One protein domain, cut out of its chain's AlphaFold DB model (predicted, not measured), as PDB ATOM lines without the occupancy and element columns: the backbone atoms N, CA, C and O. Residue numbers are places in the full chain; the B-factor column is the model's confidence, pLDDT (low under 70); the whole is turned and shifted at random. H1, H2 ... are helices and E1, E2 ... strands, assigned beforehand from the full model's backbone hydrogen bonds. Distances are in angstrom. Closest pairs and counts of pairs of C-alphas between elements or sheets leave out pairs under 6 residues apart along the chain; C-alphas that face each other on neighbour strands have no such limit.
ATOM      1  N   GLY A 174      89.794 129.481 152.845       81.38
ATOM      2  CA  GLY A 174      90.603 130.581 153.364       81.38
ATOM      3  C   GLY A 174      91.510 131.164 152.279       81.38
ATOM      4  O   GLY A 174      91.988 130.434 151.406       81.38
ATOM      5  N   ASP A 175      91.735 132.474 152.339       89.12
ATOM      6  CA  ASP A 175      92.742 133.179 151.548       89.12
ATOM      7  C   ASP A 175      93.586 134.026 152.504       89.12
ATOM      8  O   ASP A 175      93.330 135.208 152.709       89.12
ATOM      9  N   ALA A 176      94.585 133.397 153.123       92.06
ATOM     10  CA  ALA A 176      95.421 133.985 154.162       92.06
ATOM     11  C   ALA A 176      96.055 135.307 153.719       92.06
ATOM     12  O   ALA A 176      96.124 136.256 154.502       92.06
ATOM     13  N   VAL A 177      96.488 135.384 152.456       90.94
ATOM     14  CA  VAL A 177      97.118 136.581 151.890       90.94
ATOM     15  C   VAL A 177      96.099 137.709 151.804       90.94
ATOM     16  O   VAL A 177      96.362 138.799 152.310       90.94
ATOM     17  N   PHE A 178      94.933 137.459 151.201       88.06
ATOM     18  CA  PHE A 178      93.892 138.475 151.090       88.06
ATOM     19  C   PHE A 178      93.332 138.866 152.462       88.06
ATOM     20  O   PHE A 178      93.230 140.055 152.768       88.06
ATOM     21  N   ASP A 179      93.044 137.894 153.322       90.88
ATOM     22  CA  ASP A 179      92.508 138.108 154.664       90.88
ATOM     23  C   ASP A 179      93.451 138.954 155.519       90.88
ATOM     24  O   ASP A 179      92.992 139.874 156.197       90.88
ATOM     25  N   ALA A 180      94.769 138.742 155.432       91.81
ATOM     26  CA  ALA A 180      95.752 139.560 156.140       91.81
ATOM     27  C   ALA A 180      95.686 141.049 155.746       91.81
ATOM     28  O   ALA A 180      95.993 141.914 156.569       91.81
ATOM     29  N   THR A 181      95.243 141.376 154.524       88.75
ATOM     30  CA  THR A 181      95.055 142.773 154.083       88.75
ATOM     31  C   THR A 181      93.839 143.455 154.716       88.75
ATOM     32  O   THR A 181      93.740 144.683 154.693       88.75
ATOM     33  N   LEU A 182      92.918 142.693 155.317       87.38
ATOM     34  CA  LEU A 182      91.705 143.227 155.942       87.38
ATOM     35  C   LEU A 182      91.937 143.702 157.390       87.38
ATOM     36  O   LEU A 182      91.211 144.574 157.876       87.38
ATOM     37  N   TYR A 183      92.958 143.179 158.075       84.12
ATOM     38  CA  TYR A 183      93.253 143.472 159.487       84.12
ATOM     39  C   TYR A 183      93.752 144.896 159.784       84.12
ATOM     40  O   TYR A 183      93.356 145.446 160.808       84.12
ATOM     41  N   PRO A 184      94.523 145.571 158.910       73.44
ATOM     42  CA  PRO A 184      94.893 146.971 159.130       73.44
ATOM     43  C   PRO A 184      93.703 147.945 159.150       73.44
ATOM     44  O   PRO A 184      93.860 149.093 159.562       73.44
ATOM     45  N   HIS A 185      92.525 147.528 158.666       65.56
ATOM     46  CA  HIS A 185      91.436 148.452 158.343       65.56
ATOM     47  C   HIS A 185      90.055 148.061 158.880       65.56
ATOM     48  O   HIS A 185      89.194 148.937 158.961       65.56
ATOM     49  N   LYS A 186      89.785 146.779 159.175       59.41
ATOM     50  CA  LYS A 186      88.399 146.305 159.376       59.41
ATOM     51  C   LYS A 186      88.178 145.282 160.489       59.41
ATOM     52  O   LYS A 186      87.051 145.186 160.963       59.41
ATOM     53  N   VAL A 187      89.189 144.512 160.887       63.25
ATOM     54  CA  VAL A 187      89.020 143.392 161.829       63.25
ATOM     55  C   VAL A 187      90.050 143.506 162.945       63.25
ATOM     56  O   VAL A 187      91.246 143.547 162.680       63.25
ATOM     57  N   THR A 188      89.584 143.580 164.192       70.12
ATOM     58  CA  THR A 188      90.433 143.710 165.388       70.12
ATOM     59  C   THR A 188      90.852 142.371 165.987       70.12
ATOM     60  O   THR A 188      91.794 142.337 166.774       70.12
ATOM     61  N   ASP A 189      90.183 141.274 165.633       83.62
ATOM     62  CA  ASP A 189      90.409 139.979 166.271       83.62
ATOM     63  C   ASP A 189      91.522 139.177 165.587       83.62
ATOM     64  O   ASP A 189      91.289 138.248 164.811       83.62
ATOM     65  N   THR A 190      92.768 139.565 165.860       89.94
ATOM     66  CA  THR A 190      93.956 138.851 165.371       89.94
ATOM     67  C   THR A 190      94.037 137.409 165.872       89.94
ATOM     68  O   THR A 190      94.791 136.620 165.304       89.94
ATOM     69  N   GLU A 191      93.276 137.051 166.914       91.44
ATOM     70  CA  GLU A 191      93.259 135.698 167.462       91.44
ATOM     71  C   GLU A 191      92.551 134.733 166.516       91.44
ATOM     72  O   GLU A 191      93.087 133.665 166.228       91.44
ATOM     73  N   ILE A 192      91.415 135.136 165.938       91.00
ATOM     74  CA  ILE A 192      90.718 134.328 164.926       91.00
ATOM     75  C   ILE A 192      91.633 134.057 163.728       91.00
ATOM     76  O   ILE A 192      91.708 132.924 163.252       91.00
ATOM     77  N   PHE A 193      92.367 135.070 163.258       93.44
ATOM     78  CA  PHE A 193      93.330 134.884 162.171       93.44
ATOM     79  C   PHE A 193      94.399 133.851 162.535       93.44
ATOM     80  O   PHE A 193      94.673 132.939 161.756       93.44
ATOM     81  N   ARG A 194      94.960 133.962 163.744       95.06
ATOM     82  CA  ARG A 194      95.963 133.024 164.253       95.06
ATOM     83  C   ARG A 194      95.410 131.610 164.392       95.06
ATOM     84  O   ARG A 194      96.119 130.663 164.082       95.06
ATOM     85  N   MET A 195      94.159 131.447 164.811       93.81
ATOM     86  CA  MET A 195      93.514 130.135 164.877       93.81
ATOM     87  C   MET A 195      93.322 129.517 163.487       93.81
ATOM     88  O   MET A 195      93.526 128.318 163.316       93.81
ATOM     89  N   LEU A 196      92.952 130.322 162.487       93.31
ATOM     90  CA  LEU A 196      92.738 129.847 161.119       93.31
ATOM     91  C   LEU A 196      94.047 129.498 160.407       93.31
ATOM     92  O   LEU A 196      94.116 128.478 159.725       93.31
ATOM     93  N   TYR A 197      95.072 130.332 160.563       96.12
ATOM     94  CA  TYR A 197      96.284 130.277 159.743       96.12
ATOM     95  C   TYR A 197      97.560 129.970 160.531       96.12
ATOM     96  O   TYR A 197      98.632 129.903 159.949       96.12
ATOM     97  N   GLY A 198      97.505 129.815 161.852       96.00
ATOM     98  CA  GLY A 198      98.672 129.525 162.697       96.00
ATOM     99  C   GLY A 198      99.662 130.688 162.889       96.00
ATOM    100  O   GLY A 198     100.520 130.627 163.779       96.00
ATOM    101  N   VAL A 199      99.530 131.764 162.108       95.94
ATOM    102  CA  VAL A 199     100.412 132.945 162.071       95.94
ATOM    103  C   VAL A 199      99.616 134.235 162.273       95.94
ATOM    104  O   VAL A 199      98.394 134.238 162.153       95.94
ATOM    105  N   LEU A 200     100.284 135.343 162.586       95.00
ATOM    106  CA  LEU A 200      99.663 136.664 162.700       95.00
ATOM    107  C   LEU A 200      99.493 137.333 161.324       95.00
ATOM    108  O   LEU A 200     100.308 137.104 160.428       95.00
ATOM    109  N   PRO A 201      98.529 138.263 161.153       93.62
ATOM    110  CA  PRO A 201      98.353 138.981 159.885       93.62
ATOM    111  C   PRO A 201      99.625 139.689 159.394       93.62
ATOM    112  O   PRO A 201      99.920 139.702 158.203       93.62
ATOM    113  N   LYS A 202     100.412 140.262 160.315       92.31
ATOM    114  CA  LYS A 202     101.677 140.943 159.992       92.31
ATOM    115  C   LYS A 202     102.765 139.971 159.519       92.31
ATOM    116  O   LYS A 202     103.571 140.334 158.671       92.31
ATOM    117  N   GLU A 203     102.791 138.759 160.068       93.88
ATOM    118  CA  GLU A 203     103.714 137.696 159.653       93.88
ATOM    119  C   GLU A 203     103.315 137.179 158.269       93.88
ATOM    120  O   GLU A 203     104.158 137.082 157.384       93.88
ATOM    121  N   MET A 204     102.010 136.991 158.040       94.19
ATOM    122  CA  MET A 204     101.462 136.560 156.753       94.19
ATOM    123  C   MET A 204     101.852 137.472 155.584       94.19
ATOM    124  O   MET A 204     102.076 136.990 154.482       94.19
ATOM    125  N   GLN A 205     101.986 138.782 155.812       89.62
ATOM    126  CA  GLN A 205     102.428 139.730 154.776       89.62
ATOM    127  C   GLN A 205     103.872 139.505 154.306       89.62
ATOM    128  O   GLN A 205     104.240 139.979 153.229       89.62
ATOM    129  N   ARG A 206     104.701 138.835 155.113       90.25
ATOM    130  CA  ARG A 206     106.077 138.489 154.740       90.25
ATOM    131  C   ARG A 206     106.107 137.234 153.876       90.25
ATOM    132  O   ARG A 206     106.885 137.239 152.932       90.25
ATOM    133  N   ILE A 207     105.202 136.287 154.152       91.81
ATOM    134  CA  ILE A 207     105.074 134.971 153.516       91.81
ATOM    135  C   ILE A 207     104.702 135.087 152.028       91.81
ATOM    136  O   ILE A 207     103.580 135.466 151.687       91.81
ATOM    137  N   LYS A 208     105.613 134.694 151.135       89.00
ATOM    138  CA  LYS A 208     105.412 134.611 149.674       89.00
ATOM    139  C   LYS A 208     105.468 133.183 149.131       89.00
ATOM    140  O   LYS A 208     104.917 132.937 148.057       89.00
ATOM    141  N   ASN A 209     106.093 132.251 149.850       87.69
ATOM    142  CA  ASN A 209     106.204 130.854 149.449       87.69
ATOM    143  C   ASN A 209     104.817 130.233 149.202       87.69
ATOM    144  O   ASN A 209     103.964 130.154 150.092       87.69
ATOM    145  N   HIS A 210     104.589 129.771 147.971       85.31
ATOM    146  CA  HIS A 210     103.286 129.270 147.540       85.31
ATOM    147  C   HIS A 210     102.847 127.997 148.266       85.31
ATOM    148  O   HIS A 210     101.656 127.857 148.552       85.31
ATOM    149  N   ASN A 211     103.776 127.097 148.592       87.31
ATOM    150  CA  ASN A 211     103.457 125.858 149.304       87.31
ATOM    151  C   ASN A 211     103.025 126.163 150.739       87.31
ATOM    152  O   ASN A 211     102.004 125.647 151.189       87.31
ATOM    153  N   THR A 212     103.727 127.084 151.407       92.56
ATOM    154  CA  THR A 212     103.314 127.596 152.720       92.56
ATOM    155  C   THR A 212     101.906 128.193 152.646       92.56
ATOM    156  O   THR A 212     101.019 127.759 153.375       92.56
ATOM    157  N   ILE A 213     101.649 129.132 151.726       92.12
ATOM    158  CA  ILE A 213     100.320 129.758 151.570       92.12
ATOM    159  C   ILE A 213      99.234 128.699 151.325       92.12
ATOM    160  O   ILE A 213      98.143 128.770 151.897       92.12
ATOM    161  N   TYR A 214      99.524 127.702 150.488       89.25
ATOM    162  CA  TYR A 214      98.609 126.603 150.205       89.25
ATOM    163  C   TYR A 214      98.299 125.768 151.454       89.25
ATOM    164  O   TYR A 214      97.127 125.464 151.698       89.25
ATOM    165  N   ALA A 215      99.308 125.441 152.262       93.06
ATOM    166  CA  ALA A 215      99.132 124.741 153.529       93.06
ATOM    167  C   ALA A 215      98.229 125.542 154.487       93.06
ATOM    168  O   ALA A 215      97.219 125.024 154.970       93.06
ATOM    169  N   LEU A 216      98.511 126.834 154.682       95.56
ATOM    170  CA  LEU A 216      97.713 127.701 155.559       95.56
ATOM    171  C   LEU A 216      96.242 127.772 155.122       95.56
ATOM    172  O   LEU A 216      95.331 127.584 155.930       95.56
ATOM    173  N   ASN A 217      95.999 127.968 153.825       93.12
ATOM    174  CA  ASN A 217      94.645 128.003 153.267       93.12
ATOM    175  C   ASN A 217      93.934 126.649 153.356       93.12
ATOM    176  O   ASN A 217      92.711 126.592 153.512       93.12
ATOM    177  N   THR A 218      94.685 125.551 153.273       91.56
ATOM    178  CA  THR A 218      94.147 124.198 153.428       91.56
ATOM    179  C   THR A 218      93.643 123.974 154.847       91.56
ATOM    180  O   THR A 218      92.501 123.543 155.005       91.56
ATOM    181  N   HIS A 219      94.429 124.337 155.863       95.25
ATOM    182  CA  HIS A 219      94.009 124.272 157.263       95.25
ATOM    183  C   HIS A 219      92.759 125.123 157.528       95.25
ATOM    184  O   HIS A 219      91.731 124.595 157.964       95.25
ATOM    185  N   ALA A 220      92.796 126.407 157.159       94.06
ATOM    186  CA  ALA A 220      91.659 127.311 157.318       94.06
ATOM    187  C   ALA A 220      90.410 126.809 156.578       94.06
ATOM    188  O   ALA A 220      89.299 126.880 157.097       94.06
ATOM    189  N   GLY A 221      90.582 126.240 155.382       90.00
ATOM    190  CA  GLY A 221      89.495 125.665 154.597       90.00
ATOM    191  C   GLY A 221      88.891 124.386 155.183       90.00
ATOM    192  O   GLY A 221      87.755 124.049 154.844       90.00
ATOM    193  N   VAL A 222      89.622 123.652 156.028       90.88
ATOM    194  CA  VAL A 222      89.068 122.535 156.809       90.88
ATOM    195  C   VAL A 222      88.310 123.079 158.017       90.88
ATOM    196  O   VAL A 222      87.146 122.724 158.180       90.88
ATOM    197  N   LEU A 223      88.911 123.990 158.792       92.00
ATOM    198  CA  LEU A 223      88.277 124.585 159.976       92.00
ATOM    199  C   LEU A 223      87.009 125.388 159.655       92.00
ATOM    200  O   LEU A 223      86.039 125.341 160.403       92.00
ATOM    201  N   GLY A 224      87.003 126.116 158.539       87.31
ATOM    202  CA  GLY A 224      85.872 126.935 158.106       87.31
ATOM    203  C   GLY A 224      84.750 126.157 157.412       87.31
ATOM    204  O   GLY A 224      83.776 126.764 156.965       87.31
ATOM    205  N   SER A 225      84.874 124.834 157.254       85.31
ATOM    206  CA  SER A 225      83.888 124.037 156.527       85.31
ATOM    207  C   SER A 225      82.885 123.354 157.452       85.31
ATOM    208  O   SER A 225      83.232 122.437 158.182       85.31
ATOM    209  N   ASP A 226      81.595 123.635 157.257       83.88
ATOM    210  CA  ASP A 226      80.489 122.894 157.900       83.88
ATOM    211  C   ASP A 226      80.380 121.416 157.440       83.88
ATOM    212  O   ASP A 226      79.494 120.676 157.867       83.88
ATOM    213  N   SER A 227      81.217 120.990 156.487       82.19
ATOM    214  CA  SER A 227      81.128 119.687 155.810       82.19
ATOM    215  C   SER A 227      82.422 118.880 155.832       82.19
ATOM    216  O   SER A 227      82.472 117.793 155.248       82.19
ATOM    217  N   LYS A 228      83.473 119.398 156.470       89.25
ATOM    218  CA  LYS A 228      84.748 118.704 156.634       89.25
ATOM    219  C   LYS A 228      85.127 118.684 158.102       89.25
ATOM    220  O   LYS A 228      84.847 119.627 158.827       89.25
ATOM    221  N   GLU A 229      85.791 117.616 158.498       93.31
ATOM    222  CA  GLU A 229      86.345 117.468 159.835       93.31
ATOM    223  C   GLU A 229      87.737 116.852 159.698       93.31
ATOM    224  O   GLU A 229      87.894 115.803 159.062       93.31
ATOM    225  N   GLY A 230      88.748 117.548 160.221       94.75
ATOM    226  CA  GLY A 230      90.112 117.036 160.314       94.75
ATOM    227  C   GLY A 230      90.262 116.150 161.547       94.75
ATOM    228  O   GLY A 230      89.676 116.433 162.591       94.75
ATOM    229  N   SER A 231      91.029 115.068 161.435       96.88
ATOM    230  CA  SER A 231      91.384 114.250 162.597       96.88
ATOM    231  C   SER A 231      92.322 115.015 163.550       96.88
ATOM    232  O   SER A 231      92.959 115.985 163.138       96.88
ATOM    233  N   PRO A 232      92.491 114.569 164.811       97.62
ATOM    234  CA  PRO A 232      93.494 115.152 165.706       97.62
ATOM    235  C   PRO A 232      94.898 115.180 165.086       97.62
ATOM    236  O   PRO A 232      95.607 116.172 165.201       97.62
ATOM    237  N   ARG A 233      95.252 114.141 164.318       97.44
ATOM    238  CA  ARG A 233      96.541 114.048 163.630       97.44
ATOM    239  C   ARG A 233      96.724 115.131 162.563       97.44
ATOM    240  O   ARG A 233      97.834 115.629 162.412       97.44
ATOM    241  N   PHE A 234      95.665 115.505 161.842       97.31
ATOM    242  CA  PHE A 234      95.704 116.630 160.900       97.31
ATOM    243  C   PHE A 234      96.087 117.933 161.617       97.31
ATOM    244  O   PHE A 234      96.968 118.664 161.165       97.31
ATOM    245  N   THR A 235      95.460 118.196 162.767       97.00
ATOM    246  CA  THR A 235      95.759 119.369 163.596       97.00
ATOM    247  C   THR A 235      97.168 119.309 164.188       97.00
ATOM    248  O   THR A 235      97.872 120.315 164.169       97.00
ATOM    249  N   ASP A 236      97.619 118.144 164.654       98.00
ATOM    250  CA  ASP A 236      98.966 117.967 165.209       98.00
ATOM    251  C   ASP A 236     100.054 118.216 164.157       98.00
ATOM    252  O   ASP A 236     101.029 118.917 164.428       98.00
ATOM    253  N   LEU A 237      99.872 117.697 162.937       98.00
ATOM    254  CA  LEU A 237     100.798 117.927 161.826       98.00
ATOM    255  C   LEU A 237     100.829 119.399 161.409       98.00
ATOM    256  O   LEU A 237     101.909 119.932 161.155       98.00
ATOM    257  N   PHE A 238      99.676 120.076 161.396       98.00
ATOM    258  CA  PHE A 238      99.630 121.516 161.153       98.00
ATOM    259  C   PHE A 238     100.393 122.297 162.228       98.00
ATOM    260  O   PHE A 238     101.223 123.145 161.910       98.00
ATOM    261  N   ASN A 239     100.151 121.992 163.504       97.81
ATOM    262  CA  ASN A 239     100.823 122.654 164.618       97.81
ATOM    263  C   ASN A 239     102.337 122.431 164.582       97.81
ATOM    264  O   ASN A 239     103.092 123.375 164.805       97.81
ATOM    265  N   HIS A 240     102.774 121.212 164.257       97.94
ATOM    266  CA  HIS A 240     104.187 120.895 164.083       97.94
ATOM    267  C   HIS A 240     104.810 121.711 162.945       97.94
ATOM    268  O   HIS A 240     105.844 122.343 163.146       97.94
ATOM    269  N   PHE A 241     104.147 121.784 161.787       97.19
ATOM    270  CA  PHE A 241     104.582 122.637 160.682       97.19
ATOM    271  C   PHE A 241     104.723 124.107 161.103       97.19
ATOM    272  O   PHE A 241     105.779 124.704 160.903       97.19
ATOM    273  N   ILE A 242     103.699 124.683 161.741       97.62
ATOM    274  CA  ILE A 242     103.727 126.077 162.207       97.62
ATOM    275  C   ILE A 242     104.839 126.310 163.232       97.62
ATOM    276  O   ILE A 242     105.446 127.380 163.238       97.62
ATOM    277  N   GLN A 243     105.101 125.340 164.107       97.31
ATOM    278  CA  GLN A 243     106.176 125.429 165.087       97.31
ATOM    279  C   GLN A 243     107.544 125.489 164.402       97.31
ATOM    280  O   GLN A 243     108.274 126.455 164.617       97.31
ATOM    281  N   VAL A 244     107.861 124.518 163.541       96.12
ATOM    282  CA  VAL A 244     109.146 124.464 162.822       96.12
ATOM    283  C   VAL A 244     109.330 125.712 161.951       96.12
ATOM    284  O   VAL A 244     110.407 126.299 161.910       96.12
ATOM    285  N   PHE A 245     108.258 126.185 161.310       94.94
ATOM    286  CA  PHE A 245     108.299 127.392 160.486       94.94
ATOM    287  C   PHE A 245     108.511 128.683 161.296       94.94
ATOM    288  O   PHE A 245     109.140 129.626 160.823       94.94
ATOM    289  N   LYS A 246     108.027 128.741 162.543       94.94
ATOM    290  CA  LYS A 246     108.340 129.843 163.469       94.94
ATOM    291  C   LYS A 246     109.779 129.779 163.964       94.94
ATOM    292  O   LYS A 246     110.425 130.815 164.079       94.94
ATOM    293  N   GLU A 247     110.277 128.580 164.261       94.12
ATOM    294  CA  GLU A 247     111.660 128.358 164.701       94.12
ATOM    295  C   GLU A 247     112.676 128.745 163.614       94.12
ATOM    296  O   GLU A 247     113.777 129.188 163.938       94.12
ATOM    297  N   SER A 248     112.283 128.686 162.337       92.25
ATOM    298  CA  SER A 248     113.074 129.193 161.212       92.25
ATOM    299  C   SER A 248     112.936 130.705 160.964       92.25
ATOM    300  O   SER A 248     113.364 131.175 159.915       92.25
ATOM    301  N   ASP A 249     112.318 131.477 161.869       91.12
ATOM    302  CA  ASP A 249     111.960 132.899 161.670       91.12
ATOM    303  C   ASP A 249     111.178 133.146 160.366       91.12
ATOM    304  O   ASP A 249     111.353 134.154 159.675       91.12
ATOM    305  N   PHE A 250     110.305 132.198 160.012       89.81
ATOM    306  CA  PHE A 250     109.547 132.214 158.765       89.81
ATOM    307  C   PHE A 250     110.437 132.278 157.514       89.81
ATOM    308  O   PHE A 250     110.037 132.861 156.506       89.81
ATOM    309  N   ASP A 251     111.648 131.712 157.571       84.69
ATOM    310  CA  ASP A 251     112.520 131.593 156.403       84.69
ATOM    311  C   ASP A 251     111.803 130.837 155.281       84.69
ATOM    312  O   ASP A 251     111.441 129.675 155.432       84.69
ATOM    313  N   GLU A 252     111.587 131.509 154.157       74.94
ATOM    314  CA  GLU A 252     110.921 130.968 152.971       74.94
ATOM    315  C   GLU A 252     111.884 130.364 151.955       74.94
ATOM    316  O   GLU A 252     111.440 129.763 150.974       74.94
ATOM    317  N   SER A 253     113.189 130.546 152.168       76.00
ATOM    318  CA  SER A 253     114.237 130.019 151.298       76.00
ATOM    319  C   SER A 253     114.534 128.540 151.557       76.00
ATOM    320  O   SER A 253     115.521 128.006 151.048       76.00
ATOM    321  N   TYR A 254     113.665 127.860 152.318       75.69
ATOM    322  CA  TYR A 254     113.814 126.447 152.615       75.69
ATOM    323  C   TYR A 254     113.862 125.621 151.322       75.69
ATOM    324  O   TYR A 254     113.015 125.725 150.433       75.69
ATOM    325  N   THR A 255     114.907 124.807 151.201       73.50
ATOM    326  CA  THR A 255     115.153 123.941 150.046       73.50
ATOM    327  C   THR A 255     114.519 122.564 150.243       73.50
ATOM    328  O   THR A 255     114.084 122.194 151.340       73.50
ATOM    329  N   GLU A 256     114.451 121.770 149.171       65.06
ATOM    330  CA  GLU A 256     114.076 120.354 149.261       65.06
ATOM    331  C   GLU A 256     114.947 119.641 150.315       65.06
ATOM    332  O   GLU A 256     116.174 119.636 150.221       65.06
ATOM    333  N   GLY A 257     114.303 119.055 151.331       65.50
ATOM    334  CA  GLY A 257     114.968 118.352 152.436       65.50
ATOM    335  C   GLY A 257     115.203 119.173 153.709       65.50
ATOM    336  O   GLY A 257     115.657 118.605 154.700       65.50
ATOM    337  N   ALA A 258     114.879 120.471 153.724       84.81
ATOM    338  CA  ALA A 258     114.815 121.229 154.971       84.81
ATOM    339  C   ALA A 258     113.648 120.744 155.853       84.81
ATOM    340  O   ALA A 258     112.615 120.293 155.354       84.81
ATOM    341  N   GLU A 259     113.799 120.868 157.173       91.00
ATOM    342  CA  GLU A 259     112.804 120.398 158.146       91.00
ATOM    343  C   GLU A 259     111.429 121.053 157.933       91.00
ATOM    344  O   GLU A 259     110.409 120.363 157.939       91.00
ATOM    345  N   VAL A 260     111.411 122.360 157.633       92.25
ATOM    346  CA  VAL A 260     110.191 123.116 157.293       92.25
ATOM    347  C   VAL A 260     109.492 122.509 156.073       92.25
ATOM    348  O   VAL A 260     108.275 122.325 156.095       92.25
ATOM    349  N   THR A 261     110.249 122.157 155.027       90.94
ATOM    350  CA  THR A 261     109.726 121.534 153.802       90.94
ATOM    351  C   THR A 261     109.052 120.210 154.123       90.94
ATOM    352  O   THR A 261     107.893 120.007 153.777       90.94
ATOM    353  N   CYS A 262     109.745 119.335 154.858       92.25
ATOM    354  CA  CYS A 262     109.208 118.032 155.240       92.25
ATOM    355  C   CYS A 262     107.952 118.159 156.112       92.25
ATOM    356  O   CYS A 262     106.994 117.414 155.917       92.25
ATOM    357  N   ALA A 263     107.929 119.099 157.061       95.31
ATOM    358  CA  ALA A 263     106.761 119.337 157.901       95.31
ATOM    359  C   ALA A 263     105.567 119.874 157.088       95.31
ATOM    360  O   ALA A 263     104.439 119.417 157.281       95.31
ATOM    361  N   CYS A 264     105.818 120.793 156.148       93.75
ATOM    362  CA  CYS A 264     104.807 121.333 155.240       93.75
ATOM    363  C   CYS A 264     104.203 120.235 154.351       93.75
ATOM    364  O   CYS A 264     102.978 120.117 154.274       93.75
ATOM    365  N   ASP A 265     105.043 119.412 153.724       92.56
ATOM    366  CA  ASP A 265     104.607 118.335 152.830       92.56
ATOM    367  C   ASP A 265     103.802 117.274 153.595       92.56
ATOM    368  O   ASP A 265     102.689 116.931 153.197       92.56
ATOM    369  N   ASN A 266     104.288 116.847 154.768       95.31
ATOM    370  CA  ASN A 266     103.566 115.909 155.635       95.31
ATOM    371  C   ASN A 266     102.178 116.433 156.034       95.31
ATOM    372  O   ASN A 266     101.213 115.667 156.103       95.31
ATOM    373  N   PHE A 267     102.063 117.734 156.315       96.94
ATOM    374  CA  PHE A 267     100.775 118.349 156.609       96.94
ATOM    375  C   PHE A 267      99.860 118.367 155.374       96.94
ATOM    376  O   PHE A 267      98.689 117.994 155.486       96.94
ATOM    377  N   ILE A 268     100.371 118.753 154.202       92.75
ATOM    378  CA  ILE A 268      99.589 118.771 152.958       92.75
ATOM    379  C   ILE A 268      99.051 117.369 152.637       92.75
ATOM    380  O   ILE A 268      97.850 117.222 152.410       92.75
ATOM    381  N   ASP A 269      99.890 116.338 152.724       93.31
ATOM    382  CA  ASP A 269      99.495 114.944 152.485       93.31
ATOM    383  C   ASP A 269      98.441 114.457 153.496       93.31
ATOM    384  O   ASP A 269      97.533 113.675 153.178       93.31
ATOM    385  N   SER A 270      98.499 114.962 154.732       95.00
ATOM    386  CA  SER A 270      97.484 114.657 155.742       95.00
ATOM    387  C   SER A 270      96.102 115.195 155.365       95.00
ATOM    388  O   SER A 270      95.095 114.581 155.712       95.00
ATOM    389  N   ALA A 271      96.007 116.279 154.589       90.75
ATOM    390  CA  ALA A 271      94.720 116.817 154.154       90.75
ATOM    391  C   ALA A 271      93.934 115.834 153.265       90.75
ATOM    392  O   ALA A 271      92.703 115.894 153.217       90.75
ATOM    393  N   GLU A 272      94.623 114.921 152.576       88.94
ATOM    394  CA  GLU A 272      93.996 113.898 151.733       88.94
ATOM    395  C   GLU A 272      93.540 112.669 152.527       88.94
ATOM    396  O   GLU A 272      92.544 112.032 152.178       88.94
ATOM    397  N   THR A 273      94.258 112.336 153.601       92.56
ATOM    398  CA  THR A 273      94.092 111.076 154.341       92.56
ATOM    399  C   THR A 273      93.341 111.238 155.664       92.56
ATOM    400  O   THR A 273      92.604 110.342 156.074       92.56
ATOM    401  N   GLU A 274      93.472 112.395 156.309       94.69
ATOM    402  CA  GLU A 274      92.991 112.668 157.667       94.69
ATOM    403  C   GLU A 274      91.752 113.582 157.705       94.69
ATOM    404  O   GLU A 274      91.192 113.819 158.777       94.69
ATOM    405  N   VAL A 275      91.276 114.072 156.553       92.88
ATOM    406  CA  VAL A 275      90.076 114.923 156.458       92.88
ATOM    407  C   VAL A 275      88.896 114.131 155.911       92.88
ATOM    408  O   VAL A 275      88.901 113.644 154.778       92.88
ATOM    409  N   LYS A 276      87.820 114.048 156.697       93.00
ATOM    410  CA  LYS A 276      86.593 113.337 156.313       93.00
ATOM    411  C   LYS A 276      85.486 114.315 155.958       93.00
ATOM    412  O   LYS A 276      85.404 115.419 156.487       93.00
ATOM    413  N   ARG A 277      84.595 113.892 155.057       87.44
ATOM    414  CA  ARG A 277      83.362 114.631 154.767       87.44
ATOM    415  C   ARG A 277      82.288 114.262 155.777       87.44
ATOM    416  O   ARG A 277      81.918 113.094 155.876       87.44
ATOM    417  N   ILE A 278      81.744 115.268 156.445       88.06
ATOM    418  CA  ILE A 278      80.617 115.129 157.364       88.06
ATOM    419  C   ILE A 278      79.350 115.710 156.741       88.06
ATOM    420  O   ILE A 278      79.389 116.560 155.849       88.06
ATOM    421  N   ARG A 279      78.188 115.213 157.178       81.44
ATOM    422  CA  ARG A 279      76.912 115.802 156.769       81.44
ATOM    423  C   ARG A 279      76.725 117.102 157.552       81.44
ATOM    424  O   ARG A 279      76.725 117.026 158.779       81.44
ATOM    425  N   PRO A 280      76.520 118.252 156.888       72.81
ATOM    426  CA  PRO A 280      76.274 119.497 157.600       72.81
ATOM    427  C   PRO A 280      75.014 119.340 158.453       72.81
ATOM    428  O   PRO A 280      73.979 118.872 157.956       72.81
ATOM    429  N   SER A 281      75.093 119.696 159.738       68.38
ATOM    430  CA  SER A 281      73.911 119.691 160.601       68.38
ATOM    431  C   SER A 281      72.889 120.647 159.992       68.38
ATOM    432  O   SER A 281      73.236 121.787 159.668       68.38
ATOM    433  N   ARG A 282      71.643 120.201 159.790       61.06
ATOM    434  CA  ARG A 282      70.575 121.093 159.320       61.06
ATOM    435  C   ARG A 282      70.493 122.265 160.297       61.06
ATOM    436  O   ARG A 282      70.171 122.041 161.457       61.06
ATOM    437  N   ARG A 283      70.807 123.478 159.828       54.66
ATOM    438  CA  ARG A 283      70.568 124.703 160.598       54.66
ATOM    439  C   ARG A 283      69.062 124.763 160.867       54.66
ATOM    440  O   ARG A 283      68.287 124.794 159.910       54.66
ATOM    441  N   SER A 284      68.698 124.626 162.141       40.69
ATOM    442  CA  SER A 284      67.341 124.784 162.673       40.69
ATOM    443  C   SER A 284      66.864 126.218 162.523       40.69
ATOM    444  O   SER A 284      67.705 127.107 162.795       40.69
TER     445      SER A 284
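Overview. This is residues 174 to 284 of the 284 residues of an uncharacterized protein of Tuber borchii (UniProt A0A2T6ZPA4). A helical hairpin, H5 and H6, is joined by H4 into a splayed three-helix bundle, and the short helices H1 and H2 pack on the side of H4 away from H6, with H3 beside them. At one end of the bundle E1 and E2 form a very small antiparallel sheet, and beyond E2 residues 278 to 284 trail off as a tail. The printed part has 111 residues, with six named helices and two named strands in the order H1, H2, H3, H4, E1, H5, H6, E2; it is mostly helix. It is compact, with a radius of gyration of the C-alphas of 14.4 A, yet flat in outline, spanning 48 by 37 by 18 A.

Along the chain. Find C-alpha 176 at (95.421, 133.985, 154.162), where H1 begins; it runs to residue 180. H2 covers residues 190 to 197, over 10.5 A, and H3 residues 201 to 204. At C-alpha 210, at (103.286, 129.270, 147.540), H4 sets out and reaches residue 223, 20.0 A on. E1 is residues 228 to 230. H5, the longest helix, runs 22.5 A from residue 232 to 247, and H6 runs 21.2 A from residue 259 to 273. E2, residues 275 to 277, ends at C-alpha 277, at (83.362, 114.631, 154.767).

Arrangement. Begin at the hub, H4, which touches H1, H2 and H6. Look at Ala 215 and Ile 268, the closest C-alphas of H4 and H6, 6.0 A apart; these helices run the same way at a steep tilt of 41 degrees. H5 and H6 touch as a hairpin, opposite ways at a shallow tilt of 20 degrees, closest at the C-alphas of Phe 241 and Ala 263, 4.8 A. H4, H5 and H6 are an up-and-down bundle, each helix running against the one before it, though H4 and H5 are close but not clearly touching, with the C-alphas of His 219 and Phe 238 closest at 7.4 A. H2 touches H4 about perpendicular, at 76 degrees, with the C-alphas of Leu 196 and Ala 220 closest at 4.7 A. H1 touches residues 213 to 217 of H4 alone, and it touches H3 at the C-alphas of Ala 180 and Pro 201, its closest pair, 4.6 A apart. H3 and H4 are apart. Between E1 and E2, N 229 and O 276 are 3.0 A apart, within hydrogen-bond range. In H1, H2, H4 and H5 every O i to N i+4 pair is within hydrogen-bond range, in H6 9 of 11 are, and H3 is too short for such a pair.

Size, cuts and confidence. The two C-alphas farthest apart, those of Thr 255 and Ser 284, are 49.5 A apart. The printed part has no cut and ends at residue 284, the chain's last. The link from H5 to H6, 11 residues, is long. The mean pLDDT of the printed part is 88.3; it is under 70 at residues 185 to 187, 256 to 257 and 281 to 284.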